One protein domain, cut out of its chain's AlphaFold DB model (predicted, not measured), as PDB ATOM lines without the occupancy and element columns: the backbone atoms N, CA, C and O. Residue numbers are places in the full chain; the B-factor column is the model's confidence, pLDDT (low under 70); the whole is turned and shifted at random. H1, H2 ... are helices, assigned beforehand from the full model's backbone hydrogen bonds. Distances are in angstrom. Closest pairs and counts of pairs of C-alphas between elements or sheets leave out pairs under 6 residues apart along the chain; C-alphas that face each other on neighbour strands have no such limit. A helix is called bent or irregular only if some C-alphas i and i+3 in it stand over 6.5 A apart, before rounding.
ATOM      1  N   THR A  15     164.614 116.508 125.000       95.56
ATOM      2  CA  THR A  15     165.619 116.491 123.929       95.56
ATOM      3  C   THR A  15     165.020 116.854 122.567       95.56
ATOM      4  O   THR A  15     165.738 117.348 121.688       95.56
ATOM      5  N   ARG A  16     163.699 116.712 122.381       95.94
ATOM      6  CA  ARG A  16     163.018 117.054 121.120       95.94
ATOM      7  C   ARG A  16     163.128 118.539 120.801       95.94
ATOM      8  O   ARG A  16     163.475 118.901 119.674       95.94
ATOM      9  N   ILE A  17     162.901 119.411 121.787       94.25
ATOM     10  CA  ILE A  17     163.021 120.861 121.574       94.25
ATOM     11  C   ILE A  17     164.477 121.257 121.303       94.25
ATOM     12  O   ILE A  17     164.745 122.030 120.385       94.25
ATOM     13  N   GLN A  18     165.435 120.652 122.012       94.94
ATOM     14  CA  GLN A  18     166.864 120.861 121.761       94.94
ATOM     15  C   GLN A  18     167.260 120.446 120.336       94.94
ATOM     16  O   GLN A  18     168.054 121.132 119.691       94.94
ATOM     17  N   THR A  19     166.694 119.349 119.831       97.75
ATOM     18  CA  THR A  19     166.919 118.844 118.469       97.75
ATOM     19  C   THR A  19     166.432 119.845 117.422       97.75
ATOM     20  O   THR A  19     167.199 120.226 116.534       97.75
ATOM     21  N   VAL A  20     165.204 120.355 117.568       96.50
ATOM     22  CA  VAL A  20     164.647 121.372 116.657       96.50
ATOM     23  C   VAL A  20     165.455 122.670 116.698       96.50
ATOM     24  O   VAL A  20     165.759 123.232 115.645       96.50
ATOM     25  N   LEU A  21     165.876 123.127 117.883       95.00
ATOM     26  CA  LEU A  21     166.705 124.333 118.028       95.00
ATOM     27  C   LEU A  21     168.085 124.189 117.364       95.00
ATOM     28  O   LEU A  21     168.636 125.169 116.864       95.00
ATOM     29  N   LYS A  22     168.617 122.965 117.286       97.19
ATOM     30  CA  LYS A  22     169.836 122.626 116.530       97.19
ATOM     31  C   LYS A  22     169.583 122.396 115.035       97.19
ATOM     32  O   LYS A  22     170.505 122.015 114.320       97.19
ATOM     33  N   ARG A  23     168.362 122.655 114.551       97.12
ATOM     34  CA  ARG A  23     167.930 122.469 113.154       97.12
ATOM     35  C   ARG A  23     167.986 121.008 112.689       97.12
ATOM     36  O   ARG A  23     168.173 120.750 111.502       97.12
ATOM     37  N   ALA A  24     167.819 120.066 113.614       98.06
ATOM     38  CA  ALA A  24     167.679 118.643 113.327       98.06
ATOM     39  C   ALA A  24     166.203 118.204 113.411       98.06
ATOM     40  O   ALA A  24     165.345 118.947 113.894       98.06
ATOM     41  N   VAL A  25     165.908 116.997 112.922       98.00
ATOM     42  CA  VAL A  25     164.550 116.431 112.891       98.00
ATOM     43  C   VAL A  25     164.354 115.496 114.095       98.00
ATOM     44  O   VAL A  25     165.078 114.505 114.186       98.00
ATOM     45  N   PRO A  26     163.426 115.791 115.025       97.56
ATOM     46  CA  PRO A  26     163.067 114.888 116.122       97.56
ATOM     47  C   PRO A  26     162.181 113.723 115.641       97.56
ATOM     48  O   PRO A  26     161.670 113.731 114.523       97.56
ATOM     49  N   ASP A  27     161.952 112.741 116.512       96.38
ATOM     50  CA  ASP A  27     161.042 111.603 116.290       96.38
ATOM     51  C   ASP A  27     159.574 112.025 116.071       96.38
ATOM     52  O   ASP A  27     158.827 111.363 115.351       96.38
ATOM     53  N   ARG A  28     159.166 113.150 116.667       94.56
ATOM     54  CA  ARG A  28     157.884 113.836 116.450       94.56
ATOM     55  C   ARG A  28     158.021 115.332 116.715       94.56
ATOM     56  O   ARG A  28     158.957 115.773 117.375       94.56
ATOM     57  N   VAL A  29     157.049 116.116 116.249       94.56
ATOM     58  CA  VAL A  29     156.973 117.551 116.564       94.56
ATOM     59  C   VAL A  29     156.969 117.733 118.094       94.56
ATOM     60  O   VAL A  29     156.112 117.129 118.751       94.56
ATOM     61  N   PRO A  30     157.900 118.524 118.673       95.06
ATOM     62  CA  PRO A  30     157.900 118.797 120.104       95.06
ATOM     63  C   PRO A  30     156.633 119.558 120.477       95.06
ATOM     64  O   PRO A  30     156.258 120.516 119.793       95.06
ATOM     65  N   PHE A  31     155.984 119.160 121.563       93.62
ATOM     66  CA  PHE A  31     154.802 119.850 122.053       93.62
ATOM     67  C   PHE A  31     155.203 121.002 122.982       93.62
ATOM     68  O   PHE A  31     155.779 120.776 124.045       93.62
ATOM     69  N   TYR A  32     154.920 122.241 122.568       91.38
ATOM     70  CA  TYR A  32     155.225 123.457 123.325       91.38
ATOM     71  C   TYR A  32     154.124 124.526 123.174       91.38
ATOM     72  O   TYR A  32     153.413 124.531 122.171       91.38
ATOM     73  N   GLU A  33     153.976 125.436 124.145       89.81
ATOM     74  CA  GLU A  33     152.973 126.518 124.135       89.81
ATOM     75  C   GLU A  33     153.470 127.770 124.863       89.81
ATOM     76  O   GLU A  33     153.791 127.741 126.044       89.81
ATOM     77  N   LEU A  34     153.461 128.919 124.189       81.44
ATOM     78  CA  LEU A  34     154.054 130.146 124.725       81.44
ATOM     79  C   LEU A  34     153.492 130.578 126.097       81.44
ATOM     80  O   LEU A  34     154.257 131.052 126.938       81.44
ATOM     81  N   PHE A  35     152.179 130.452 126.311       83.25
ATOM     82  CA  PHE A  35     151.511 130.852 127.548       83.25
ATOM     83  C   PHE A  35     150.148 130.166 127.700       83.25
ATOM     84  O   PHE A  35     149.391 130.110 126.735       83.25
ATOM     85  N   SER A  36     149.824 129.732 128.922       86.50
ATOM     86  CA  SER A  36     148.531 129.147 129.287       86.50
ATOM     87  C   SER A  36     148.045 129.738 130.609       86.50
ATOM     88  O   SER A  36     148.755 129.703 131.613       86.50
ATOM     89  N   ASP A  37     146.833 130.290 130.622       87.50
ATOM     90  CA  ASP A  37     146.171 130.842 131.811       87.50
ATOM     91  C   ASP A  37     145.126 129.890 132.417       87.50
ATOM     92  O   ASP A  37     144.436 130.243 133.378       87.50
ATOM     93  N   ILE A  38     145.042 128.660 131.899       91.31
ATOM     94  CA  ILE A  38     144.046 127.649 132.281       91.31
ATOM     95  C   ILE A  38     144.634 126.454 133.050       91.31
ATOM     96  O   ILE A  38     143.991 125.408 133.177       91.31
ATOM     97  N   GLU A  39     145.858 126.581 133.572       91.75
ATOM     98  CA  GLU A  39     146.601 125.482 134.213       91.75
ATOM     99  C   GLU A  39     145.786 124.763 135.298       91.75
ATOM    100  O   GLU A  39     145.723 123.534 135.349       91.75
ATOM    101  N   GLN A  40     145.140 125.540 136.172       89.88
ATOM    102  CA  GLN A  40     144.369 125.012 137.295       89.88
ATOM    103  C   GLN A  40     143.156 124.219 136.801       89.88
ATOM    104  O   GLN A  40     142.876 123.137 137.315       89.88
ATOM    105  N   GLN A  41     142.443 124.742 135.803       90.94
ATOM    106  CA  GLN A  41     141.258 124.124 135.217       90.94
ATOM    107  C   GLN A  41     141.627 122.799 134.549       90.94
ATOM    108  O   GLN A  41     140.935 121.800 134.751       90.94
ATOM    109  N   VAL A  42     142.747 122.764 133.822       91.12
ATOM    110  CA  VAL A  42     143.244 121.538 133.189       91.12
ATOM    111  C   VAL A  42     143.652 120.509 134.240       91.12
ATOM    112  O   VAL A  42     143.200 119.368 134.167       91.12
ATOM    113  N   LEU A  43     144.424 120.900 135.260       89.75
ATOM    114  CA  LEU A  43     144.828 119.996 136.341       89.75
ATOM    115  C   LEU A  43     143.627 119.413 137.103       89.75
ATOM    116  O   LEU A  43     143.654 118.238 137.471       89.75
ATOM    117  N   ILE A  44     142.564 120.194 137.315       89.62
ATOM    118  CA  ILE A  44     141.301 119.703 137.886       89.62
ATOM    119  C   ILE A  44     140.647 118.685 136.943       89.62
ATOM    120  O   ILE A  44     140.273 117.598 137.386       89.62
ATOM    121  N   ALA A  45     140.542 119.005 135.651       88.56
ATOM    122  CA  ALA A  45     139.888 118.154 134.657       88.56
ATOM    123  C   ALA A  45     140.569 116.785 134.491       88.56
ATOM    124  O   ALA A  45     139.884 115.783 134.278       88.56
ATOM    125  N   ILE A  46     141.897 116.723 134.639       87.00
ATOM    126  CA  ILE A  46     142.673 115.472 134.569       87.00
ATOM    127  C   ILE A  46     142.885 114.805 135.941       87.00
ATOM    128  O   ILE A  46     143.573 113.791 136.035       87.00
ATOM    129  N   GLY A  47     142.311 115.353 137.021       87.25
ATOM    130  CA  GLY A  47     142.414 114.779 138.368       87.25
ATOM    131  C   GLY A  47     143.808 114.877 139.006       87.25
ATOM    132  O   GLY A  47     144.149 114.055 139.853       87.25
ATOM    133  N   LYS A  48     144.618 115.866 138.611       85.12
ATOM    134  CA  LYS A  48     145.998 116.115 139.083       85.12
ATOM    135  C   LYS A  48     146.135 117.424 139.878       85.12
ATOM    136  O   LYS A  48     147.224 117.987 139.979       85.12
ATOM    137  N   GLN A  49     145.034 117.938 140.427       81.06
ATOM    138  CA  GLN A  49     145.036 119.185 141.198       81.06
ATOM    139  C   GLN A  49     145.996 119.128 142.400       81.06
ATOM    140  O   GLN A  49     146.125 118.104 143.068       81.06
ATOM    141  N   SER A  50     146.651 120.254 142.691       69.94
ATOM    142  CA  SER A  50     147.447 120.430 143.914       69.94
ATOM    143  C   SER A  50     146.575 120.993 145.045       69.94
ATOM    144  O   SER A  50     145.576 121.658 144.773       69.94
ATOM    145  N   SER A  51     146.945 120.741 146.305       69.19
ATOM    146  CA  SER A  51     146.322 121.378 147.477       69.19
ATOM    147  C   SER A  51     146.457 122.901 147.410       69.19
ATOM    148  O   SER A  51     147.455 123.395 146.901       69.19
ATOM    149  N   LEU A  52     145.474 123.654 147.913       65.12
ATOM    150  CA  LEU A  52     145.532 125.121 147.915       65.12
ATOM    151  C   LEU A  52     146.769 125.628 148.688       65.12
ATOM    152  O   LEU A  52     147.147 125.011 149.686       65.12
ATOM    153  N   PRO A  53     147.409 126.724 148.242       63.22
ATOM    154  CA  PRO A  53     148.588 127.259 148.912       63.22
ATOM    155  C   PRO A  53     148.256 127.843 150.285       63.22
ATOM    156  O   PRO A  53     147.289 128.590 150.426       63.22
ATOM    157  N   ASP A  54     149.147 127.617 151.252       58.97
ATOM    158  CA  ASP A  54     149.294 128.516 152.395       58.97
ATOM    159  C   ASP A  54     149.947 129.827 151.932       58.97
ATOM    160  O   ASP A  54     150.891 129.826 151.133       58.97
ATOM    161  N   SER A  55     149.478 130.963 152.461       61.00
ATOM    162  CA  SER A  55     149.884 132.313 152.027       61.00
ATOM    163  C   SER A  55     151.395 132.572 152.079       61.00
ATOM    164  O   SER A  55     151.908 133.392 151.323       61.00
ATOM    165  N   LYS A  56     152.133 131.845 152.927       65.81
ATOM    166  CA  LYS A  56     153.591 131.976 153.074       65.81
ATOM    167  C   LYS A  56     154.395 131.437 151.886       65.81
ATOM    168  O   LYS A  56     155.565 131.782 151.780       65.81
ATOM    169  N   ASN A  57     153.810 130.610 151.016       75.62
ATOM    170  CA  ASN A  57     154.556 129.924 149.954       75.62
ATOM    171  C   ASN A  57     153.874 129.992 148.576       75.62
ATOM    172  O   ASN A  57     154.013 129.098 147.739       75.62
ATOM    173  N   GLU A  58     153.118 131.064 148.330       82.62
ATOM    174  CA  GLU A  58     152.295 131.220 147.126       82.62
ATOM    175  C   GLU A  58     153.111 131.124 145.823       82.62
ATOM    176  O   GLU A  58     152.666 130.510 144.854       82.62
ATOM    177  N   GLN A  59     154.321 131.690 145.792       81.25
ATOM    178  CA  GLN A  59     155.178 131.663 144.602       81.25
ATOM    179  C   GLN A  59     155.690 130.259 144.278       81.25
ATOM    180  O   GLN A  59     155.608 129.837 143.123       81.25
ATOM    181  N   GLN A  60     156.142 129.519 145.295       81.75
ATOM    182  CA  GLN A  60     156.556 128.127 145.131       81.75
ATOM    183  C   GLN A  60     155.381 127.264 144.680       81.75
ATOM    184  O   GLN A  60     155.517 126.405 143.815       81.75
ATOM    185  N   HIS A  61     154.196 127.514 145.234       85.06
ATOM    186  CA  HIS A  61     152.995 126.803 144.835       85.06
ATOM    187  C   HIS A  61     152.621 127.069 143.369       85.06
ATOM    188  O   HIS A  61     152.298 126.129 142.644       85.06
ATOM    189  N   LYS A  62     152.707 128.327 142.911       87.19
ATOM    190  CA  LYS A  62     152.503 128.687 141.498       87.19
ATOM    191  C   LYS A  62     153.504 127.972 140.589       87.19
ATOM    192  O   LYS A  62     153.083 127.397 139.592       87.19
ATOM    193  N   LEU A  63     154.788 127.956 140.956       86.75
ATOM    194  CA  LEU A  63     155.832 127.256 140.201       86.75
ATOM    195  C   LEU A  63     155.568 125.742 140.133       86.75
ATOM    196  O   LEU A  63     155.540 125.170 139.047       86.75
ATOM    197  N   ASN A  64     155.280 125.111 141.273       87.75
ATOM    198  CA  ASN A  64     154.930 123.692 141.354       87.75
ATOM    199  C   ASN A  64     153.716 123.343 140.486       87.75
ATOM    200  O   ASN A  64     153.702 122.310 139.817       87.75
ATOM    201  N   ARG A  65     152.676 124.183 140.509       89.81
ATOM    202  CA  ARG A  65     151.479 123.985 139.687       89.81
ATOM    203  C   ARG A  65     151.814 124.066 138.201       89.81
ATOM    204  O   ARG A  65     151.402 123.177 137.465       89.81
ATOM    205  N   HIS A  66     152.574 125.081 137.800       90.50
ATOM    206  CA  HIS A  66     152.986 125.289 136.417       90.50
ATOM    207  C   HIS A  66     153.774 124.085 135.878       90.50
ATOM    208  O   HIS A  66     153.425 123.515 134.847       90.50
ATOM    209  N   ILE A  67     154.758 123.602 136.641       89.69
ATOM    210  CA  ILE A  67     155.566 122.428 136.278       89.69
ATOM    211  C   ILE A  67     154.711 121.165 136.174       89.69
ATOM    212  O   ILE A  67     154.795 120.439 135.183       89.69
ATOM    213  N   LYS A  68     153.833 120.919 137.155       89.62
ATOM    214  CA  LYS A  68     152.904 119.780 137.108       89.62
ATOM    215  C   LYS A  68     151.975 119.857 135.908       89.62
ATOM    216  O   LYS A  68     151.712 118.824 135.299       89.62
ATOM    217  N   TYR A  69     151.460 121.038 135.586       91.56
ATOM    218  CA  TYR A  69     150.615 121.248 134.417       91.56
ATOM    219  C   TYR A  69     151.362 120.868 133.137       91.56
ATOM    220  O   TYR A  69     150.893 119.995 132.406       91.56
ATOM    221  N   MET A  70     152.552 121.434 132.920       92.00
ATOM    222  CA  MET A  70     153.328 121.169 131.711       92.00
ATOM    223  C   MET A  70     153.714 119.691 131.585       92.00
ATOM    224  O   MET A  70     153.529 119.077 130.534       92.00
ATOM    225  N   PHE A  71     154.159 119.078 132.682       90.81
ATOM    226  CA  PHE A  71     154.513 117.665 132.680       90.81
ATOM    227  C   PHE A  71     153.304 116.765 132.405       90.81
ATOM    228  O   PHE A  71     153.351 115.948 131.493       90.81
ATOM    229  N   ASN A  72     152.194 116.928 133.140       89.75
ATOM    230  CA  ASN A  72     151.038 116.026 133.024       89.75
ATOM    231  C   ASN A  72     150.298 116.152 131.686       89.75
ATOM    232  O   ASN A  72     149.640 115.201 131.267       89.75
ATOM    233  N   VAL A  73     150.388 117.305 131.024       90.62
ATOM    234  CA  VAL A  73     149.811 117.518 129.687       90.62
ATOM    235  C   VAL A  73     150.750 117.015 128.575       90.62
ATOM    236  O   VAL A  73     150.306 116.807 127.448       90.62
ATOM    237  N   GLY A  74     152.017 116.722 128.897       91.56
ATOM    238  CA  GLY A  74     152.983 116.114 127.978       91.56
ATOM    239  C   GLY A  74     153.780 117.122 127.151       91.56
ATOM    240  O   GLY A  74     154.183 116.799 126.033       91.56
ATOM    241  N   TYR A  75     153.983 118.336 127.672       93.50
ATOM    242  CA  TYR A  75     154.851 119.325 127.041       93.50
ATOM    243  C   TYR A  75     156.303 118.841 127.047       93.50
ATOM    244  O   TYR A  75     156.839 118.452 128.081       93.50
ATOM    245  N   ASP A  76     156.968 118.938 125.898       94.00
ATOM    246  CA  ASP A  76     158.370 118.549 125.703       94.00
ATOM    247  C   ASP A  76     159.345 119.647 126.198       94.00
ATOM    248  O   ASP A  76     160.482 119.741 125.736       94.00
ATOM    249  N   TYR A  77     158.909 120.504 127.129       91.31
ATOM    250  CA  TYR A  77     159.714 121.539 127.788       91.31
ATOM    251  C   TYR A  77     158.989 122.129 129.013       91.31
ATOM    252  O   TYR A  77     157.795 121.901 129.205       91.31
ATOM    253  N   ILE A  78     159.706 122.937 129.803       89.56
ATOM    254  CA  ILE A  78     159.145 123.774 130.873       89.56
ATOM    255  C   ILE A  78     159.570 125.225 130.627       89.56
ATOM    256  O   ILE A  78     160.767 125.493 130.492       89.56
ATOM    257  N   ASN A  79     158.626 126.174 130.573       88.62
ATOM    258  CA  ASN A  79     158.956 127.593 130.429       88.62
ATOM    259  C   ASN A  79     158.956 128.321 131.771       88.62
ATOM    260  O   ASN A  79     157.922 128.600 132.360       88.62
ATOM    261  N   ILE A  80     160.136 128.744 132.216       86.81
ATOM    262  CA  ILE A  80     160.268 129.570 133.418       86.81
ATOM    263  C   ILE A  80     160.582 130.993 132.980       86.81
ATOM    264  O   ILE A  80     161.625 131.277 132.394       86.81
ATOM    265  N   GLY A  81     159.646 131.895 133.255       81.56
ATOM    266  CA  GLY A  81     159.836 133.323 133.063       81.56
ATOM    267  C   GLY A  81     160.458 133.982 134.292       81.56
ATOM    268  O   GLY A  81     160.112 133.669 135.432       81.56
ATOM    269  N   ARG A  82     161.316 134.970 134.045       84.44
ATOM    270  CA  ARG A  82     161.774 135.952 135.031       84.44
ATOM    271  C   ARG A  82     161.538 137.351 134.468       84.44
ATOM    272  O   ARG A  82     161.652 137.566 133.261       84.44
ATOM    273  N   ASN A  83     161.236 138.304 135.347       78.75
ATOM    274  CA  ASN A  83     161.366 139.707 134.986       78.75
ATOM    275  C   ASN A  83     162.854 140.071 134.944       78.75
ATOM    276  O   ASN A  83     163.572 139.883 135.921       78.75
ATOM    277  N   TRP A  84     163.318 140.584 133.811       82.75
ATOM    278  CA  TRP A  84     164.712 141.003 133.635       82.75
ATOM    279  C   TRP A  84     164.988 142.400 134.205       82.75
ATOM    280  O   TRP A  84     166.060 142.946 133.985       82.75
ATOM    281  N   ASP A  85     164.008 142.979 134.903       83.25
ATOM    282  CA  ASP A  85     164.100 144.228 135.661       83.25
ATOM    283  C   ASP A  85     164.620 145.428 134.857       83.25
ATOM    284  O   ASP A  85     165.180 146.364 135.416       83.25
ATOM    285  N   PHE A  86     164.378 145.438 133.540       87.69
ATOM    286  CA  PHE A  86     164.599 146.615 132.701       87.69
ATOM    287  C   PHE A  86     163.730 147.772 133.215       87.69
ATOM    288  O   PHE A  86     162.498 147.650 133.165       87.69
ATOM    289  N   PRO A  87     164.333 148.877 133.695       84.75
ATOM    290  CA  PRO A  87     163.579 150.029 134.166       84.75
ATOM    291  C   PRO A  87     162.734 150.615 133.038       84.75
ATOM    292  O   PRO A  87     163.188 150.769 131.911       84.75
ATOM    293  N   LYS A  88     161.470 150.915 133.328       78.69
ATOM    294  CA  LYS A  88     160.562 151.537 132.361       78.69
ATOM    295  C   LYS A  88     159.950 152.766 132.995       78.69
ATOM    296  O   LYS A  88     159.496 152.704 134.144       78.69
ATOM    297  N   THR A  89     159.865 153.848 132.237       74.56
ATOM    298  CA  THR A  89     159.059 155.004 132.614       74.56
ATOM    299  C   THR A  89     157.627 154.537 132.870       74.56
ATOM    300  O   THR A  89     157.038 153.803 132.077       74.56
ATOM    301  N   LYS A  90     157.045 154.918 134.012       67.06
ATOM    302  CA  LYS A  90     155.659 154.550 134.326       67.06
ATOM    303  C   LYS A  90     154.724 155.190 133.301       67.06
ATOM    304  O   LYS A  90     154.664 156.411 133.195       67.06
ATOM    305  N   HIS A  91     153.976 154.365 132.577       66.12
ATOM    306  CA  HIS A  91     153.018 154.835 131.582       66.12
ATOM    307  C   HIS A  91     151.599 154.929 132.152       66.12
ATOM    308  O   HIS A  91     151.240 154.209 133.087       66.12
ATOM    309  N   LEU A  92     150.780 155.801 131.556       60.50
ATOM    310  CA  LEU A  92     149.356 155.906 131.862       60.50
ATOM    311  C   LEU A  92     148.669 154.574 131.516       60.50
ATOM    312  O   LEU A  92     148.696 154.120 130.372       60.50
ATOM    313  N   GLY A  93     148.083 153.922 132.518       60.59
ATOM    314  CA  GLY A  93     147.252 152.739 132.315       60.59
ATOM    315  C   GLY A  93     145.820 153.149 131.990       60.59
ATOM    316  O   GLY A  93     145.275 154.031 132.654       60.59
ATOM    317  N   THR A  94     145.185 152.499 131.014       57.62
ATOM    318  CA  THR A  94     143.727 152.590 130.858       57.62
ATOM    319  C   THR A  94     143.093 151.351 131.487       57.62
ATOM    320  O   THR A  94     143.474 150.209 131.204       57.62
ATOM    321  N   GLN A  95     142.120 151.555 132.378       56.09
ATOM    322  CA  GLN A  95     141.318 150.467 132.940       56.09
ATOM    323  C   GLN A  95     140.224 150.084 131.941       56.09
ATOM    324  O   GLN A  95     139.062 150.427 132.110       56.09
ATOM    325  N   SER A  96     140.604 149.432 130.847       55.62
ATOM    326  CA  SER A  96     139.628 148.975 129.847       55.62
ATOM    327  C   SER A  96     139.142 147.541 130.110       55.62
ATOM    328  O   SER A  96     138.132 147.142 129.548       55.62
ATOM    329  N   PHE A  97     139.832 146.776 130.969       50.06
ATOM    330  CA  PHE A  97     139.551 145.371 131.310       50.06
ATOM    331  C   PHE A  97     140.007 145.045 132.749       50.06
ATOM    332  O   PHE A  97     140.843 145.784 133.286       50.06
ATOM    333  N   PRO A  98     139.531 143.947 133.379       50.00
ATOM    334  CA  PRO A  98     140.094 143.460 134.640       50.00
ATOM    335  C   PRO A  98     141.606 143.236 134.481       50.00
ATOM    336  O   PRO A  98     142.030 142.485 133.608       50.00
ATOM    337  N   GLY A  99     142.415 143.935 135.281       62.66
ATOM    338  CA  GLY A  99     143.885 143.918 135.196       62.66
ATOM    339  C   GLY A  99     144.512 145.137 134.507       62.66
ATOM    340  O   GLY A  99     145.693 145.399 134.713       62.66
ATOM    341  N   GLY A 100     143.723 145.935 133.776       66.44
ATOM    342  CA  GLY A 100     144.192 147.127 133.066       66.44
ATOM    343  C   GLY A 100     145.152 146.810 131.914       66.44
ATOM    344  O   GLY A 100     145.716 145.723 131.810       66.44
ATOM    345  N   ARG A 101     145.347 147.770 131.012       67.88
ATOM    346  CA  ARG A 101     146.407 147.689 130.003       67.88
ATOM    347  C   ARG A 101     147.254 148.948 130.080       67.88
ATOM    348  O   ARG A 101     146.729 150.060 130.147       67.88
ATOM    349  N   THR A 102     148.565 148.763 130.101       69.75
ATOM    350  CA  THR A 102     149.532 149.849 129.976       69.75
ATOM    351  C   THR A 102     149.882 150.026 128.507       69.75
ATOM    352  O   THR A 102     150.104 149.055 127.783       69.75
ATOM    353  N   TYR A 103     149.908 151.275 128.059       72.12
ATOM    354  CA  TYR A 103     150.298 151.630 126.701       72.12
ATOM    355  C   TYR A 103     151.469 152.593 126.767       72.12
ATOM    356  O   TYR A 103     151.472 153.505 127.590       72.12
ATOM    357  N   VAL A 104     152.440 152.412 125.879       69.94
ATOM    358  CA  VAL A 104     153.467 153.424 125.635       69.94
ATOM    359  C   VAL A 104     152.925 154.358 124.563       69.94
ATOM    360  O   VAL A 104     152.516 153.902 123.494       69.94
ATOM    361  N   THR A 105     152.874 155.656 124.838       71.94
ATOM    362  CA  THR A 105     152.537 156.647 123.814       71.94
ATOM    363  C   THR A 105     153.733 156.848 122.886       71.94
ATOM    364  O   THR A 105     154.874 156.864 123.333       71.94
ATOM    365  N   SER A 106     153.491 157.030 121.586       69.44
ATOM    366  CA  SER A 106     154.553 157.082 120.564       69.44
ATOM    367  C   SER A 106     155.593 158.194 120.758       69.44
ATOM    368  O   SER A 106     156.696 158.088 120.235       69.44
ATOM    369  N   HIS A 107     155.261 159.255 121.499       75.00
ATOM    370  CA  HIS A 107     156.177 160.354 121.817       75.00
ATOM    371  C   HIS A 107     157.048 160.083 123.055       75.00
ATOM    372  O   HIS A 107     157.968 160.851 123.327       75.00
ATOM    373  N   VAL A 108     156.764 159.024 123.818       74.25
ATOM    374  CA  VAL A 108     157.584 158.603 124.955       74.25
ATOM    375  C   VAL A 108     158.593 157.582 124.457       74.25
ATOM    376  O   VAL A 108     158.235 156.493 124.012       74.25
ATOM    377  N   CYS A 109     159.868 157.939 124.551       79.69
ATOM    378  CA  CYS A 109     160.973 157.077 124.179       79.69
ATOM    379  C   CYS A 109     161.934 156.982 125.365       79.69
ATOM    380  O   CYS A 109     162.547 157.977 125.736       79.69
ATOM    381  N   GLU A 110     162.031 155.795 125.970       85.44
ATOM    382  CA  GLU A 110     162.914 155.537 127.120       85.44
ATOM    383  C   GLU A 110     164.388 155.791 126.766       85.44
ATOM    384  O   GLU A 110     165.154 156.331 127.557       85.44
ATOM    385  N   ILE A 111     164.770 155.412 125.543       91.00
ATOM    386  CA  ILE A 111     166.114 155.574 124.996       91.00
ATOM    387  C   ILE A 111     165.964 156.181 123.603       91.00
ATOM    388  O   ILE A 111     165.761 155.462 122.625       91.00
ATOM    389  N   SER A 112     166.036 157.510 123.511       91.38
ATOM    390  CA  SER A 112     165.820 158.231 122.247       91.38
ATOM    391  C   SER A 112     167.110 158.500 121.473       91.38
ATOM    392  O   SER A 112     167.094 158.714 120.262       91.38
ATOM    393  N   ASN A 113     168.242 158.511 122.174       93.44
ATOM    394  CA  ASN A 113     169.541 158.861 121.617       93.44
ATOM    395  C   ASN A 113     170.683 158.164 122.382       93.44
ATOM    396  O   ASN A 113     170.477 157.486 123.390       93.44
ATOM    397  N   ARG A 114     171.920 158.350 121.902       96.12
ATOM    398  CA  ARG A 114     173.116 157.719 122.480       96.12
ATOM    399  C   ARG A 114     173.384 158.117 123.934       96.12
ATOM    400  O   ARG A 114     173.791 157.271 124.720       96.12
ATOM    401  N   LYS A 115     173.123 159.373 124.299       95.44
ATOM    402  CA  LYS A 115     173.314 159.870 125.667       95.44
ATOM    403  C   LYS A 115     172.328 159.219 126.640       95.44
ATOM    404  O   LYS A 115     172.704 158.950 127.776       95.44
ATOM    405  N   ASP A 116     171.098 158.946 126.204       93.94
ATOM    406  CA  ASP A 116     170.118 158.202 127.008       93.94
ATOM    407  C   ASP A 116     170.570 156.751 127.192       93.94
ATOM    408  O   ASP A 116     170.554 156.241 128.306       93.94
ATOM    409  N   PHE A 117     171.054 156.112 126.120       94.62
ATOM    410  CA  PHE A 117     171.557 154.734 126.150       94.62
ATOM    411  C   PHE A 117     172.694 154.552 127.167       94.62
ATOM    412  O   PHE A 117     172.705 153.582 127.922       94.62
ATOM    413  N   GLU A 118     173.638 155.494 127.197       95.81
ATOM    414  CA  GLU A 118     174.780 155.476 128.120       95.81
ATOM    415  C   GLU A 118     174.374 155.733 129.577       95.81
ATOM    416  O   GLU A 118     175.043 155.267 130.495       95.81
ATOM    417  N   LYS A 119     173.276 156.462 129.799       94.19
ATOM    418  CA  LYS A 119     172.736 156.745 131.138       94.19
ATOM    419  C   LYS A 119     171.742 155.702 131.629       94.19
ATOM    420  O   LYS A 119     171.420 155.696 132.818       94.19
ATOM    421  N   TYR A 120     171.207 154.886 130.728       93.38
ATOM    422  CA  TYR A 120     170.170 153.928 131.052       93.38
ATOM    423  C   TYR A 120     170.680 152.914 132.080       93.38
ATOM    424  O   TYR A 120     171.797 152.401 131.988       93.38
ATOM    425  N   GLN A 121     169.850 152.633 133.080       92.12
ATOM    426  CA  GLN A 121     170.174 151.713 134.165       92.12
ATOM    427  C   GLN A 121     169.990 150.271 133.686       92.12
ATOM    428  O   GLN A 121     168.977 149.627 133.957       92.12
ATOM    429  N   TRP A 122     170.965 149.778 132.923       91.06
ATOM    430  CA  TRP A 122     170.971 148.402 132.440       91.06
ATOM    431  C   TRP A 122     170.937 147.413 133.618       91.06
ATOM    432  O   TRP A 122     171.685 147.600 134.583       91.06
ATOM    433  N   PRO A 123     170.101 146.359 133.559       90.69
ATOM    434  CA  PRO A 123     170.098 145.320 134.581       90.69
ATOM    435  C   PRO A 123     171.487 144.689 134.727       90.69
ATOM    436  O   PRO A 123     172.092 144.281 133.735       90.69
ATOM    437  N   ASN A 124     171.982 144.585 135.962       89.38
ATOM    438  CA  ASN A 124     173.195 143.824 136.249       89.38
ATOM    439  C   ASN A 124     172.822 142.355 136.479       89.38
ATOM    440  O   ASN A 124     172.072 142.057 137.408       89.38
ATOM    441  N   ILE A 125     173.375 141.457 135.660       87.75
ATOM    442  CA  ILE A 125     173.147 140.007 135.729       87.75
ATOM    443  C   ILE A 125     173.495 139.446 137.110       87.75
ATOM    444  O   ILE A 125     172.768 138.593 137.608       87.75
ATOM    445  N   GLU A 126     174.550 139.953 137.749       88.44
ATOM    446  CA  GLU A 126     174.992 139.491 139.072       88.44
ATOM    447  C   GLU A 126     173.952 139.750 140.172       88.44
ATOM    448  O   GLU A 126     173.923 139.049 141.178       88.44
ATOM    449  N   ASN A 127     173.070 140.733 139.964       87.12
ATOM    450  CA  ASN A 127     172.005 141.085 140.902       87.12
ATOM    451  C   ASN A 127     170.678 140.380 140.581       87.12
ATOM    452  O   ASN A 127     169.689 140.585 141.289       87.12
ATOM    453  N   LEU A 128     170.614 139.594 139.500       86.88
ATOM    454  CA  LEU A 128     169.410 138.860 139.138       86.88
ATOM    455  C   LEU A 128     169.320 137.574 139.965       86.88
ATOM    456  O   LEU A 128     170.249 136.781 140.042       86.88
ATOM    457  N   ASP A 129     168.155 137.348 140.560       86.38
ATOM    458  CA  ASP A 129     167.849 136.138 141.321       86.38
ATOM    459  C   ASP A 129     167.382 134.991 140.399       86.38
ATOM    460  O   ASP A 129     166.266 134.992 139.863       86.38
ATOM    461  N   PHE A 130     168.241 133.990 140.225       86.38
ATOM    462  CA  PHE A 130     167.977 132.806 139.406       86.38
ATOM    463  C   PHE A 130     167.348 131.636 140.180       86.38
ATOM    464  O   PHE A 130     167.154 130.576 139.585       86.38
ATOM    465  N   SER A 131     166.955 131.817 141.450       85.38
ATOM    466  CA  SER A 131     166.411 130.745 142.309       85.38
ATOM    467  C   SER A 131     165.289 129.944 141.651       85.38
ATOM    468  O   SER A 131     165.269 128.722 141.744       85.38
ATOM    469  N   ARG A 132     164.402 130.599 140.886       82.69
ATOM    470  CA  ARG A 132     163.301 129.917 140.183       82.69
ATOM    471  C   ARG A 132     163.778 128.840 139.211       82.69
ATOM    472  O   ARG A 132     163.048 127.879 139.013       82.69
ATOM    473  N   PHE A 133     164.942 129.010 138.582       84.94
ATOM    474  CA  PHE A 133     165.514 128.002 137.684       84.94
ATOM    475  C   PHE A 133     166.073 126.818 138.479       84.94
ATOM    476  O   PHE A 133     165.791 125.674 138.135       84.94
ATOM    477  N   GLU A 134     166.777 127.089 139.579       84.38
ATOM    478  CA  GLU A 134     167.306 126.057 140.483       84.38
ATOM    479  C   GLU A 134     166.192 125.255 141.167       84.38
ATOM    480  O   GLU A 134     166.321 124.058 141.413       84.38
ATOM    481  N   ASP A 135     165.074 125.902 141.485       82.19
ATOM    482  CA  ASP A 135     163.951 125.253 142.149       82.19
ATOM    483  C   ASP A 135     163.248 124.240 141.249       82.19
ATOM    484  O   ASP A 135     162.683 123.275 141.757       82.19
ATOM    485  N   VAL A 136     163.324 124.397 139.925       80.50
ATOM    486  CA  VAL A 136     162.776 123.406 138.989       80.50
ATOM    487  C   VAL A 136     163.566 122.110 139.008       80.50
ATOM    488  O   VAL A 136     162.954 121.048 138.961       80.50
ATOM    489  N   GLU A 137     164.888 122.167 139.177       74.56
ATOM    490  CA  GLU A 137     165.709 120.958 139.324       74.56
ATOM    491  C   GLU A 137     165.343 120.159 140.582       74.56
ATOM    492  O   GLU A 137     165.453 118.934 140.608       74.56
ATOM    493  N   LYS A 138     164.878 120.846 141.630       74.94
ATOM    494  CA  LYS A 138     164.502 120.234 142.914       74.94
ATOM    495  C   LYS A 138     163.099 119.625 142.896       74.94
ATOM    496  O   LYS A 138     162.747 118.879 143.812       74.94
ATOM    497  N   ILE A 139     162.273 119.961 141.907       70.38
ATOM    498  CA  ILE A 139     160.898 119.474 141.818       70.38
ATOM    499  C   ILE A 139     160.920 118.101 141.153       70.38
ATOM    500  O   ILE A 139     161.049 117.977 139.940       70.38
TER     501      ILE A 139
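What this domain is: This is residues 15 to 139 of the 141 residues of an uncharacterized protein of Planctomycetes bacterium GWF2_41_51 (UniProt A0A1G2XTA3). The model has little regular structure: H2 and H5 sit beside kinked H3 at one end, and a wide loop, residues 74 to 113, runs out to small H4 before residues 120 to 130 return to H5. Residues 95 to 100 and 112 to 118 stick out. The printed part has 125 residues, 47 in five named helices, H1 to H5, with no named strand: all helix, loose, radius of gyration of the C-alphas 19.5 A, spans 52 by 41 by 31 A.

How they stand to each other: H3, residues 55 to 73, has a kink of 33 degrees near residue 62 and is irregular, C-alphas 56 and 59 being 8.6 A apart. H2, residues 39 to 45, touches residues 65 to 69 of H3 alone; the closest C-alphas, of Glu 39 and Tyr 69, are 5.8 A apart. H5, residues 131 to 138, is close to H3 but not clearly touching; the closest C-alphas, of Ile 67 and Val 136, are 7.8 A apart. H1, residues 15 to 21, and H4, residues 114 to 119, touch no helix. Every O i to N i+4 pair is within hydrogen-bond range in H1, H2 and H4, 13 of 15 in H3 and 1 of 4 in H5, where 4 of 5 O i to N i+3 pairs are.

Where its parts are: H3 spans 26.8 A. H1 begins at C-alpha 15 (165.619, 116.491, 123.929); H5 ends at C-alpha 138 (164.502, 120.234, 142.914).

The domain as a whole: The printed part has no cut. The link H2 to H3 is short, the others long. Residues 50 to 56, 90 to 102, 104 and 106 have pLDDT under 70.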